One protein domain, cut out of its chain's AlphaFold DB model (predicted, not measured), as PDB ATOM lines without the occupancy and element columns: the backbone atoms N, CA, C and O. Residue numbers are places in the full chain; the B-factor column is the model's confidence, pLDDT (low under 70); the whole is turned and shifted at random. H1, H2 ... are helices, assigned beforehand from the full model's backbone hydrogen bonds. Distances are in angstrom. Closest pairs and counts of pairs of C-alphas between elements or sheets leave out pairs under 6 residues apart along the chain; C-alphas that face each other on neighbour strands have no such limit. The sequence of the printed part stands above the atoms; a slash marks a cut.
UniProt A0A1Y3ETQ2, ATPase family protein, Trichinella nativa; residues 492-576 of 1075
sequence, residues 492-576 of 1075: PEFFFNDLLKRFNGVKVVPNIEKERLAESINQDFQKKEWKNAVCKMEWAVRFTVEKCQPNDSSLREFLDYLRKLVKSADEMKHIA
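What this domain is: This is residues 492 to 576 of the 1075 residues of the protein "ATPase family protein" of Trichinella nativa (UniProt A0A1Y3ETQ2). Four helices make a compact block in which H3 lies between H2 on one side and H4 on another, folded back along each of them, while H1 runs lengthwise beside H2 and H3 in a looser fit. H1, H2 and H3 form an up-and-down bundle, in which each helix runs against the one before it, and H4 covers a side of H3 away from H2, running back at a slant. The printed part has 85 residues with four named helices, in the order H1, H2, H3, H4, and no named strand. The class is all helix, with 60 residues in the named helices. The radius of gyration of the C-alphas is 12.4 A, and the C-alphas span 34 by 25 by 17 A.

Where its parts are: Start at the first printed residue and find C-alpha 492 at (8.151, 1.887, 5.787). From there H1, residues 492 to 505, runs 20.1 A from first to last C-alpha and ends at (20.086, 6.647, -9.660), with z falling along the way. Eight residues later you reach H2, residues 514 to 526, which begins at (14.280, 16.357, -11.196) and runs 18.3 A with z rising. After three more residues look for H3, residues 530 to 547, the longest helix with 18 residues and 26.2 A; its C-alphas go from (3.613, 6.394, 1.001) to (10.381, 7.828, -24.258). Five residues on, H4 takes residues 553 to 567 and 21.3 A, and it ends at (-1.126, -2.268, -6.246). Residues 568 to 576 follow with no named helix.

How they stand to each other: Begin with the bundle of H1, H2 and H3. H1 and H2 are close but not clearly touching; look at the C-alphas of Glu 493 and Phe 525, the closest, 7.7 A apart. Their lines stand at a shallow tilt of 5 degrees, and they run opposite ways. H1 and H3 only just touch, with 3 pairs of C-alphas within 8 A, and on the side of H3 residues 530 to 537 alone take part. Their closest C-alphas, those of Phe 503 and Met 537, are 7.1 A apart; the two helices run the same way at a shallow tilt of 20 degrees. H2 and H3 are a helical hairpin and touch, H3 with residues 530 to 537 alone; the closest C-alphas, those of Ile 521 and Ala 533, are 5.0 A apart. They run opposite ways at a shallow tilt of 23 degrees. H3 and H4 are a second helical hairpin and touch with 14 pairs of C-alphas within 8 A; turn to Glu 538 and Leu 562, whose C-alphas are the closest at 5.7 A. They run opposite ways at a shallow tilt of 33 degrees, only just short of steep. H3, touching H1, H2 and H4, is the hub. H4 is apart from H1 and from H2. In H1, H2, H3 and H4 every O i to N i+4 pair is within hydrogen-bond range.

The domain as a whole: The two C-alphas farthest apart are those of Lys 527 and Asn 551, at 35.6 A. Compare the first and last printed C-alphas, those of Pro 492 and Ala 576, which are 7.6 A apart. The printed part has no cut. The links from H2 to H3 and from H3 to H4 are tight, and the link from H1 to H2 is short. In the B-factor column you find a mean pLDDT of the printed part of 74.6. Confidence is low, under 70, at residues 492 to 495, 507 to 515, 548 to 551 and 568 to 576 of this predicted model.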
ATOM      1  N   PRO A 492       8.032   1.583   7.220       65.00
ATOM      2  CA  PRO A 492       8.151   1.887   5.787       65.00
ATOM      3  C   PRO A 492       9.193   2.967   5.447       65.00
ATOM      4  O   PRO A 492       9.752   2.968   4.357       65.00
ATOM      5  N   GLU A 493       9.530   3.846   6.391       69.06
ATOM      6  CA  GLU A 493      10.514   4.928   6.245       69.06
ATOM      7  C   GLU A 493      11.866   4.461   5.666       69.06
ATOM      8  O   GLU A 493      12.457   5.141   4.827       69.06
ATOM      9  N   PHE A 494      12.362   3.289   6.076       64.38
ATOM     10  CA  PHE A 494      13.642   2.764   5.583       64.38
ATOM     11  C   PHE A 494      13.542   2.216   4.162       64.38
ATOM     12  O   PHE A 494      14.384   2.539   3.327       64.38
ATOM     13  N   PHE A 495      12.484   1.452   3.883       69.38
ATOM     14  CA  PHE A 495      12.183   0.941   2.549       69.38
ATOM     15  C   PHE A 495      12.114   2.079   1.524       69.38
ATOM     16  O   PHE A 495      12.733   2.026   0.462       69.38
ATOM     17  N   PHE A 496      11.424   3.160   1.889       71.88
ATOM     18  CA  PHE A 496      11.277   4.331   1.037       71.88
ATOM     19  C   PHE A 496      12.588   5.078   0.791       71.88
ATOM     20  O   PHE A 496      12.777   5.588  -0.309       71.88
ATOM     21  N   ASN A 497      13.507   5.125   1.759       72.19
ATOM     22  CA  ASN A 497      14.827   5.725   1.552       72.19
ATOM     23  C   ASN A 497      15.663   4.951   0.526       72.19
ATOM     24  O   ASN A 497      16.348   5.562  -0.295       72.19
ATOM     25  N   ASP A 498      15.605   3.620   0.543       70.38
ATOM     26  CA  ASP A 498      16.317   2.809  -0.445       70.38
ATOM     27  C   ASP A 498      15.630   2.863  -1.820       70.38
ATOM     28  O   ASP A 498      16.312   2.996  -2.840       70.38
ATOM     29  N   LEU A 499      14.293   2.913  -1.857       74.94
ATOM     30  CA  LEU A 499      13.520   3.192  -3.072       74.94
ATOM     31  C   LEU A 499      13.887   4.563  -3.674       74.94
ATOM     32  O   LEU A 499      14.126   4.670  -4.877       74.94
ATOM     33  N   LEU A 500      14.006   5.599  -2.834       76.44
ATOM     34  CA  LEU A 500      14.441   6.951  -3.205       76.44
ATOM     35  C   LEU A 500      15.856   6.957  -3.784       76.44
ATOM     36  O   LEU A 500      16.101   7.631  -4.783       76.44
ATOM     37  N   LYS A 501      16.798   6.204  -3.203       77.19
ATOM     38  CA  LYS A 501      18.156   6.067  -3.760       77.19
ATOM     39  C   LYS A 501      18.138   5.399  -5.131       77.19
ATOM     40  O   LYS A 501      18.769   5.922  -6.049       77.19
ATOM     41  N   ARG A 502      17.403   4.287  -5.280       74.81
ATOM     42  CA  ARG A 502      17.235   3.594  -6.570       74.81
ATOM     43  C   ARG A 502      16.638   4.547  -7.611       74.81
ATOM     44  O   ARG A 502      17.190   4.676  -8.699       74.81
ATOM     45  N   PHE A 503      15.596   5.297  -7.245       78.88
ATOM     46  CA  PHE A 503      14.983   6.316  -8.100       78.88
ATOM     47  C   PHE A 503      15.953   7.451  -8.470       78.88
ATOM     48  O   PHE A 503      16.055   7.824  -9.636       78.88
ATOM     49  N   ASN A 504      16.724   7.971  -7.512       77.25
ATOM     50  CA  ASN A 504      17.712   9.023  -7.763       77.25
ATOM     51  C   ASN A 504      18.832   8.572  -8.713       77.25
ATOM     52  O   ASN A 504      19.364   9.410  -9.449       77.25
ATOM     53  N   GLY A 505      19.156   7.275  -8.720       70.69
ATOM     54  CA  GLY A 505      20.086   6.647  -9.660       70.69
ATOM     55  C   GLY A 505      19.563   6.551 -11.098       70.69
ATOM     56  O   GLY A 505      20.364   6.445 -12.028       70.69
ATOM     57  N   VAL A 506      18.247   6.655 -11.316       74.44
ATOM     58  CA  VAL A 506      17.655   6.658 -12.660       74.44
ATOM     59  C   VAL A 506      17.949   7.989 -13.363       74.44
ATOM     60  O   VAL A 506      17.724   9.087 -12.834       74.44
ATOM     61  N   LYS A 507      18.453   7.905 -14.601       68.56
ATOM     62  CA  LYS A 507      18.593   9.061 -15.495       68.56
ATOM     63  C   LYS A 507      17.224   9.404 -16.083       68.56
ATOM     64  O   LYS A 507      16.800   8.815 -17.069       68.56
ATOM     65  N   VAL A 508      16.535  10.343 -15.443       66.12
ATOM     66  CA  VAL A 508      15.234  10.855 -15.891       66.12
ATOM     67  C   VAL A 508      15.408  11.743 -17.133       66.12
ATOM     68  O   VAL A 508      16.453  12.366 -17.327       66.12
ATOM     69  N   VAL A 509      14.376  11.791 -17.978       63.50
ATOM     70  CA  VAL A 509      14.295  12.624 -19.191       63.50
ATOM     71  C   VAL A 509      14.565  14.113 -18.872       63.50
ATOM     72  O   VAL A 509      14.010  14.618 -17.897       63.50
ATOM     73  N   PRO A 510      15.324  14.860 -19.703       57.19
ATOM     74  CA  PRO A 510      15.705  16.258 -19.435       57.19
ATOM     75  C   PRO A 510      14.547  17.272 -19.349       57.19
ATOM     76  O   PRO A 510      14.753  18.372 -18.852       57.19
ATOM     77  N   ASN A 511      13.332  16.920 -19.790       61.38
ATOM     78  CA  ASN A 511      12.139  17.779 -19.684       61.38
ATOM     79  C   ASN A 511      11.450  17.733 -18.305       61.38
ATOM     80  O   ASN A 511      10.459  18.432 -18.102       61.38
ATOM     81  N   ILE A 512      11.919  16.895 -17.379       63.75
ATOM     82  CA  ILE A 512      11.385  16.805 -16.017       63.75
ATOM     83  C   ILE A 512      12.365  17.513 -15.081       63.75
ATOM     84  O   ILE A 512      13.528  17.126 -14.985       63.75
ATOM     85  N   GLU A 513      11.893  18.526 -14.352       66.56
ATOM     86  CA  GLU A 513      12.668  19.158 -13.280       66.56
ATOM     87  C   GLU A 513      12.847  18.167 -12.120       66.56
ATOM     88  O   GLU A 513      12.013  18.058 -11.216       66.56
ATOM     89  N   LYS A 514      13.948  17.408 -12.169       68.12
ATOM     90  CA  LYS A 514      14.280  16.357 -11.196       68.12
ATOM     91  C   LYS A 514      14.266  16.875  -9.755       68.12
ATOM     92  O   LYS A 514      13.820  16.160  -8.865       68.12
ATOM     93  N   GLU A 515      14.702  18.116  -9.545       68.62
ATOM     94  CA  GLU A 515      14.753  18.767  -8.232       68.62
ATOM     95  C   GLU A 515      13.350  18.988  -7.647       68.62
ATOM     96  O   GLU A 515      13.082  18.528  -6.540       68.62
ATOM     97  N   ARG A 516      12.405  19.556  -8.415       77.06
ATOM     98  CA  ARG A 516      11.020  19.766  -7.944       77.06
ATOM     99  C   ARG A 516      10.275  18.457  -7.692       77.06
ATOM    100  O   ARG A 516       9.513  18.347  -6.731       77.06
ATOM    101  N   LEU A 517      10.491  17.448  -8.539       79.62
ATOM    102  CA  LEU A 517       9.892  16.126  -8.345       79.62
ATOM    103  C   LEU A 517      10.448  15.453  -7.079       79.62
ATOM    104  O   LEU A 517       9.672  14.937  -6.276       79.62
ATOM    105  N   ALA A 518      11.768  15.493  -6.877       76.81
ATOM    106  CA  ALA A 518      12.411  14.932  -5.692       76.81
ATOM    107  C   ALA A 518      11.970  15.647  -4.404       76.81
ATOM    108  O   ALA A 518      11.690  14.985  -3.406       76.81
ATOM    109  N   GLU A 519      11.830  16.976  -4.425       79.19
ATOM    110  CA  GLU A 519      11.277  17.750  -3.307       79.19
ATOM    111  C   GLU A 519       9.831  17.358  -2.992       79.19
ATOM    112  O   GLU A 519       9.493  17.142  -1.828       79.19
ATOM    113  N   SER A 520       8.983  17.203  -4.012       82.88
ATOM    114  CA  SER A 520       7.589  16.792  -3.822       82.88
ATOM    115  C   SER A 520       7.472  15.372  -3.254       82.88
ATOM    116  O   SER A 520       6.666  15.132  -2.358       82.88
ATOM    117  N   ILE A 521       8.308  14.440  -3.722       82.88
ATOM    118  CA  ILE A 521       8.380  13.076  -3.180       82.88
ATOM    119  C   ILE A 521       8.870  13.102  -1.720       82.88
ATOM    120  O   ILE A 521       8.314  12.406  -0.871       82.88
ATOM    121  N   ASN A 522       9.868  13.930  -1.399       81.69
ATOM    122  CA  ASN A 522      10.372  14.086  -0.030       81.69
ATOM    123  C   ASN A 522       9.332  14.710   0.919       81.69
ATOM    124  O   ASN A 522       9.287  14.356   2.097       81.69
ATOM    125  N   GLN A 523       8.473  15.611   0.435       83.50
ATOM    126  CA  GLN A 523       7.365  16.157   1.227       83.50
ATOM    127  C   GLN A 523       6.302  15.096   1.537       83.50
ATOM    128  O   GLN A 523       5.861  14.996   2.683       83.50
ATOM    129  N   ASP A 524       5.922  14.277   0.554       81.75
ATOM    130  CA  ASP A 524       4.990  13.160   0.765       81.75
ATOM    131  C   ASP A 524       5.574  12.122   1.739       81.75
ATOM    132  O   ASP A 524       4.864  11.594   2.597       81.75
ATOM    133  N   PHE A 525       6.891  11.890   1.664       78.62
ATOM    134  CA  PHE A 525       7.634  11.046   2.602       78.62
ATOM    135  C   PHE A 525       7.539  11.572   4.042       78.62
ATOM    136  O   PHE A 525       7.185  10.822   4.952       78.62
ATOM    137  N   GLN A 526       7.784  12.870   4.263       78.56
ATOM    138  CA  GLN A 526       7.678  13.476   5.597       78.56
ATOM    139  C   GLN A 526       6.251  13.416   6.160       78.56
ATOM    140  O   GLN A 526       6.072  13.239   7.366       78.56
ATOM    141  N   LYS A 527       5.238  13.508   5.291       81.44
ATOM    142  CA  LYS A 527       3.820  13.367   5.656       81.44
ATOM    143  C   LYS A 527       3.370  11.912   5.851       81.44
ATOM    144  O   LYS A 527       2.233  11.692   6.259       81.44
ATOM    145  N   LYS A 528       4.244  10.924   5.610       74.44
ATOM    146  CA  LYS A 528       3.944   9.477   5.639       74.44
ATOM    147  C   LYS A 528       2.865   9.054   4.628       74.44
ATOM    148  O   LYS A 528       2.184   8.046   4.823       74.44
ATOM    149  N   GLU A 529       2.729   9.792   3.526       80.50
ATOM    150  CA  GLU A 529       1.823   9.488   2.411       80.50
ATOM    151  C   GLU A 529       2.524   8.614   1.358       80.50
ATOM    152  O   GLU A 529       2.767   9.004   0.215       80.50
ATOM    153  N   TRP A 530       2.846   7.387   1.764       76.62
ATOM    154  CA  TRP A 530       3.613   6.394   1.001       76.62
ATOM    155  C   TRP A 530       3.100   6.168  -0.428       76.62
ATOM    156  O   TRP A 530       3.869   6.183  -1.387       76.62
ATOM    157  N   LYS A 531       1.781   6.022  -0.585       80.81
ATOM    158  CA  LYS A 531       1.115   5.763  -1.870       80.81
ATOM    159  C   LYS A 531       1.356   6.880  -2.887       80.81
ATOM    160  O   LYS A 531       1.663   6.600  -4.042       80.81
ATOM    161  N   ASN A 532       1.281   8.136  -2.447       82.62
ATOM    162  CA  ASN A 532       1.471   9.302  -3.310       82.62
ATOM    163  C   ASN A 532       2.919   9.389  -3.807       82.62
ATOM    164  O   ASN A 532       3.149   9.584  -5.002       82.62
ATOM    165  N   ALA A 533       3.883   9.127  -2.920       82.56
ATOM    166  CA  ALA A 533       5.298   9.092  -3.264       82.56
ATOM    167  C   ALA A 533       5.625   8.006  -4.312       82.56
ATOM    168  O   ALA A 533       6.275   8.307  -5.315       82.56
ATOM    169  N   VAL A 534       5.140   6.765  -4.137       83.31
ATOM    170  CA  VAL A 534       5.400   5.674  -5.104       83.31
ATOM    171  C   VAL A 534       4.702   5.920  -6.440       83.31
ATOM    172  O   VAL A 534       5.313   5.696  -7.481       83.31
ATOM    173  N   CYS A 535       3.470   6.442  -6.448       84.94
ATOM    174  CA  CYS A 535       2.775   6.800  -7.690       84.94
ATOM    175  C   CYS A 535       3.544   7.858  -8.499       84.94
ATOM    176  O   CYS A 535       3.652   7.745  -9.720       84.94
ATOM    177  N   LYS A 536       4.124   8.865  -7.830       85.44
ATOM    178  CA  LYS A 536       4.975   9.876  -8.483       85.44
ATOM    179  C   LYS A 536       6.247   9.256  -9.077       85.44
ATOM    180  O   LYS A 536       6.639   9.627 -10.184       85.44
ATOM    181  N   MET A 537       6.864   8.296  -8.383       84.56
ATOM    182  CA  MET A 537       8.022   7.552  -8.899       84.56
ATOM    183  C   MET A 537       7.658   6.657 -10.091       84.56
ATOM    184  O   MET A 537       8.366   6.682 -11.095       84.56
ATOM    185  N   GLU A 538       6.555   5.901 -10.013       87.31
ATOM    186  CA  GLU A 538       6.066   5.038 -11.104       87.31
ATOM    187  C   GLU A 538       5.811   5.853 -12.364       87.31
ATOM    188  O   GLU A 538       6.312   5.496 -13.428       87.31
ATOM    189  N   TRP A 539       5.127   6.991 -12.232       86.00
ATOM    190  CA  TRP A 539       4.859   7.884 -13.352       86.00
ATOM    191  C   TRP A 539       6.150   8.363 -14.028       86.00
ATOM    192  O   TRP A 539       6.271   8.301 -15.255       86.00
ATOM    193  N   ALA A 540       7.140   8.789 -13.238       82.94
ATOM    194  CA  ALA A 540       8.411   9.284 -13.758       82.94
ATOM    195  C   ALA A 540       9.240   8.179 -14.439       82.94
ATOM    196  O   ALA A 540       9.791   8.397 -15.524       82.94
ATOM    197  N   VAL A 541       9.301   6.976 -13.856       81.81
ATOM    198  CA  VAL A 541      10.014   5.833 -14.452       81.81
ATOM    199  C   VAL A 541       9.294   5.339 -15.708       81.81
ATOM    200  O   VAL A 541       9.948   5.130 -16.729       81.81
ATOM    201  N   ARG A 542       7.958   5.243 -15.690       84.69
ATOM    202  CA  ARG A 542       7.143   4.844 -16.851       84.69
ATOM    203  C   ARG A 542       7.406   5.751 -18.042       84.69
ATOM    204  O   ARG A 542       7.707   5.274 -19.131       84.69
ATOM    205  N   PHE A 543       7.368   7.059 -17.803       79.50
ATOM    206  CA  PHE A 543       7.623   8.055 -18.834       79.50
ATOM    207  C   PHE A 543       9.043   7.948 -19.413       79.50
ATOM    208  O   PHE A 543       9.248   8.136 -20.611       79.50
ATOM    209  N   THR A 544      10.025   7.601 -18.576       77.81
ATOM    210  CA  THR A 544      11.425   7.429 -18.994       77.81
ATOM    211  C   THR A 544      11.617   6.168 -19.851       77.81
ATOM    212  O   THR A 544      12.295   6.226 -20.880       77.81
ATOM    213  N   VAL A 545      10.977   5.051 -19.484       81.06
ATOM    214  CA  VAL A 545      11.007   3.788 -20.249       81.06
ATOM    215  C   VAL A 545      10.317   3.942 -21.606       81.06
ATOM    216  O   VAL A 545      10.850   3.495 -22.619       81.06
ATOM    217  N   GLU A 546       9.158   4.607 -21.643       79.31
ATOM    218  CA  GLU A 546       8.379   4.806 -22.873       79.31
ATOM    219  C   GLU A 546       9.058   5.767 -23.865       79.31
ATOM    220  O   GLU A 546       8.914   5.583 -25.073       79.31
ATOM    221  N   LYS A 547       9.805   6.781 -23.389       72.06
ATOM    222  CA  LYS A 547      10.381   7.828 -24.258       72.06
ATOM    223  C   LYS A 547      11.886   7.753 -24.526       72.06
ATOM    224  O   LYS A 547      12.300   8.231 -25.579       72.06
ATOM    225  N   CYS A 548      12.711   7.230 -23.615       65.25
ATOM    226  CA  CYS A 548      14.175   7.332 -23.734       65.25
ATOM    227  C   CYS A 548      14.890   5.997 -23.965       65.25
ATOM    228  O   CYS A 548      15.804   5.948 -24.785       65.25
ATOM    229  N   GLN A 549      14.524   4.931 -23.248       63.75
ATOM    230  CA  GLN A 549      15.250   3.653 -23.294       63.75
ATOM    231  C   GLN A 549      14.297   2.451 -23.206       63.75
ATOM    232  O   GLN A 549      14.207   1.800 -22.164       63.75
ATOM    233  N   PRO A 550      13.601   2.099 -24.302       63.03
ATOM    234  CA  PRO A 550      12.663   0.985 -24.284       63.03
ATOM    235  C   PRO A 550      13.347  -0.376 -24.102       63.03
ATOM    236  O   PRO A 550      12.687  -1.281 -23.616       63.03
ATOM    237  N   ASN A 551      14.630  -0.551 -24.444       62.94
ATOM    238  CA  ASN A 551      15.326  -1.852 -24.394       62.94
ATOM    239  C   ASN A 551      16.106  -2.133 -23.095       62.94
ATOM    240  O   ASN A 551      16.742  -3.180 -23.003       62.94
ATOM    241  N   ASP A 552      16.082  -1.239 -22.106       73.38
ATOM    242  CA  ASP A 552      16.780  -1.474 -20.838       73.38
ATOM    243  C   ASP A 552      15.964  -2.425 -19.942       73.38
ATOM    244  O   ASP A 552      14.872  -2.086 -19.472       73.38
ATOM    245  N   SER A 553      16.478  -3.642 -19.731       73.44
ATOM    246  CA  SER A 553      15.820  -4.661 -18.908       73.44
ATOM    247  C   SER A 553      15.724  -4.242 -17.441       73.44
ATOM    248  O   SER A 553      14.718  -4.527 -16.799       73.44
ATOM    249  N   SER A 554      16.714  -3.503 -16.930       75.31
ATOM    250  CA  SER A 554      16.778  -3.102 -15.520       75.31
ATOM    251  C   SER A 554      15.703  -2.072 -15.161       75.31
ATOM    252  O   SER A 554      15.036  -2.178 -14.131       75.31
ATOM    253  N   LEU A 555      15.457  -1.110 -16.055       75.00
ATOM    254  CA  LEU A 555      14.416  -0.097 -15.881       75.00
ATOM    255  C   LEU A 555      13.007  -0.682 -16.018       75.00
ATOM    256  O   LEU A 555      12.098  -0.237 -15.316       75.00
ATOM    257  N   ARG A 556      12.816  -1.687 -16.883       77.94
ATOM    258  CA  ARG A 556      11.541  -2.416 -16.988       77.94
ATOM    259  C   ARG A 556      11.255  -3.247 -15.742       77.94
ATOM    260  O   ARG A 556      10.143  -3.181 -15.230       77.94
ATOM    261  N   GLU A 557      12.251  -3.962 -15.225       78.75
ATOM    262  CA  GLU A 557      12.121  -4.697 -13.962       78.75
ATOM    263  C   GLU A 557      11.779  -3.752 -12.804       78.75
ATOM    264  O   GLU A 557      10.876  -4.038 -12.016       78.75
ATOM    265  N   PHE A 558      12.428  -2.584 -12.740       79.06
ATOM    266  CA  PHE A 558      12.128  -1.577 -11.726       79.06
ATOM    267  C   PHE A 558      10.727  -0.962 -11.889       79.06
ATOM    268  O   PHE A 558      10.032  -0.743 -10.897       79.06
ATOM    269  N   LEU A 559      10.269  -0.731 -13.123       81.44
ATOM    270  CA  LEU A 559       8.907  -0.272 -13.411       81.44
ATOM    271  C   LEU A 559       7.854  -1.299 -12.973       81.44
ATOM    272  O   LEU A 559       6.863  -0.936 -12.340       81.44
ATOM    273  N   ASP A 560       8.056  -2.576 -13.295       80.69
ATOM    274  CA  ASP A 560       7.133  -3.643 -12.909       80.69
ATOM    275  C   ASP A 560       7.111  -3.846 -11.391       80.69
ATOM    276  O   ASP A 560       6.048  -4.072 -10.808       80.69
ATOM    277  N   TYR A 561       8.255  -3.666 -10.731       78.81
ATOM    278  CA  TYR A 561       8.354  -3.618  -9.279       78.81
ATOM    279  C   TYR A 561       7.566  -2.438  -8.676       78.81
ATOM    280  O   TYR A 561       6.736  -2.644  -7.788       78.81
ATOM    281  N   LEU A 562       7.719  -1.217  -9.207       80.50
ATOM    282  CA  LEU A 562       6.940  -0.047  -8.774       80.50
ATOM    283  C   LEU A 562       5.432  -0.237  -9.003       80.50
ATOM    284  O   LEU A 562       4.630   0.120  -8.146       80.50
ATOM    285  N   ARG A 563       5.020  -0.857 -10.114       82.62
ATOM    286  CA  ARG A 563       3.605  -1.176 -10.381       82.62
ATOM    287  C   ARG A 563       3.030  -2.174  -9.385       82.62
ATOM    288  O   ARG A 563       1.879  -2.021  -8.976       82.62
ATOM    289  N   LYS A 564       3.801  -3.195  -8.998       77.94
ATOM    290  CA  LYS A 564       3.403  -4.134  -7.939       77.94
ATOM    291  C   LYS A 564       3.235  -3.408  -6.606       77.94
ATOM    292  O   LYS A 564       2.205  -3.579  -5.963       77.94
ATOM    293  N   LEU A 565       4.171  -2.526  -6.262       75.81
ATOM    294  CA  LEU A 565       4.101  -1.693  -5.060       75.81
ATOM    295  C   LEU A 565       2.882  -0.767  -5.041       75.81
ATOM    296  O   LEU A 565       2.214  -0.653  -4.019       75.81
ATOM    297  N   VAL A 566       2.539  -0.125  -6.161       78.75
ATOM    298  CA  VAL A 566       1.333   0.717  -6.245       78.75
ATOM    299  C   VAL A 566       0.059  -0.105  -6.009       78.75
ATOM    300  O   VAL A 566      -0.870   0.380  -5.364       78.75
ATOM    301  N   LYS A 567       0.012  -1.360  -6.480       76.00
ATOM    302  CA  LYS A 567      -1.126  -2.268  -6.246       76.00
ATOM    303  C   LYS A 567      -1.242  -2.704  -4.785       76.00
ATOM    304  O   LYS A 567      -2.355  -2.793  -4.283       76.00
ATOM    305  N   SER A 568      -0.120  -2.919  -4.102       68.62
ATOM    306  CA  SER A 568      -0.069  -3.266  -2.675       68.62
ATOM    307  C   SER A 568       0.089  -2.037  -1.765       68.62
ATOM    308  O   SER A 568       0.518  -2.159  -0.616       68.62
ATOM    309  N   ALA A 569      -0.200  -0.829  -2.266       65.44
ATOM    310  CA  ALA A 569       0.123   0.417  -1.572       65.44
ATOM    311  C   ALA A 569      -0.560   0.547  -0.199       65.44
ATOM    312  O   ALA A 569      -0.025   1.188   0.706       65.44
ATOM    313  N   ASP A 570      -1.730  -0.074  -0.032       64.88
ATOM    314  CA  ASP A 570      -2.497  -0.029   1.214       64.88
ATOM    315  C   ASP A 570      -1.899  -0.958   2.296       64.88
ATOM    316  O   ASP A 570      -2.008  -0.675   3.491       64.88
ATOM    317  N   GLU A 571      -1.154  -1.991   1.884       63.84
ATOM    318  CA  GLU A 571      -0.417  -2.931   2.746       63.84
ATOM    319  C   GLU A 571       1.017  -2.455   3.053       63.84
ATOM    320  O   GLU A 571       1.692  -3.020   3.914       63.84
ATOM    321  N   MET A 572       1.478  -1.355   2.432       62.78
ATOM    322  CA  MET A 572       2.823  -0.788   2.644       62.78
ATOM    323  C   MET A 572       3.134  -0.442   4.100       62.78
ATOM    324  O   MET A 572       4.299  -0.352   4.488       62.78
ATOM    325  N   LYS A 573       2.099  -0.262   4.925       61.19
ATOM    326  CA  LYS A 573       2.242  -0.050   6.369       61.19
ATOM    327  C   LYS A 573       2.953  -1.212   7.075       61.19
ATOM    328  O   LYS A 573       3.458  -0.978   8.173       61.19
ATOM    329  N   HIS A 574       3.002  -2.396   6.455       60.31
ATOM    330  CA  HIS A 574       3.586  -3.630   6.984       60.31
ATOM    331  C   HIS A 574       4.818  -4.124   6.200       60.31
ATOM    332  O   HIS A 574       5.240  -5.258   6.414       60.31
ATOM    333  N   ILE A 575       5.407  -3.315   5.304       65.06
ATOM    334  CA  ILE A 575       6.621  -3.722   4.573       65.06
ATOM    335  C   ILE A 575       7.755  -4.028   5.553       65.06
ATOM    336  O   ILE A 575       8.065  -3.226   6.434       65.06
ATOM    337  N   ALA A 576       8.404  -5.172   5.347       61.22
ATOM    338  CA  ALA A 576       9.636  -5.556   6.012       61.22
ATOM    339  C   ALA A 576      10.796  -5.443   5.008       61.22
ATOM    340  O   ALA A 576      11.012  -6.381   4.242       61.22
TER     341      ALA A 576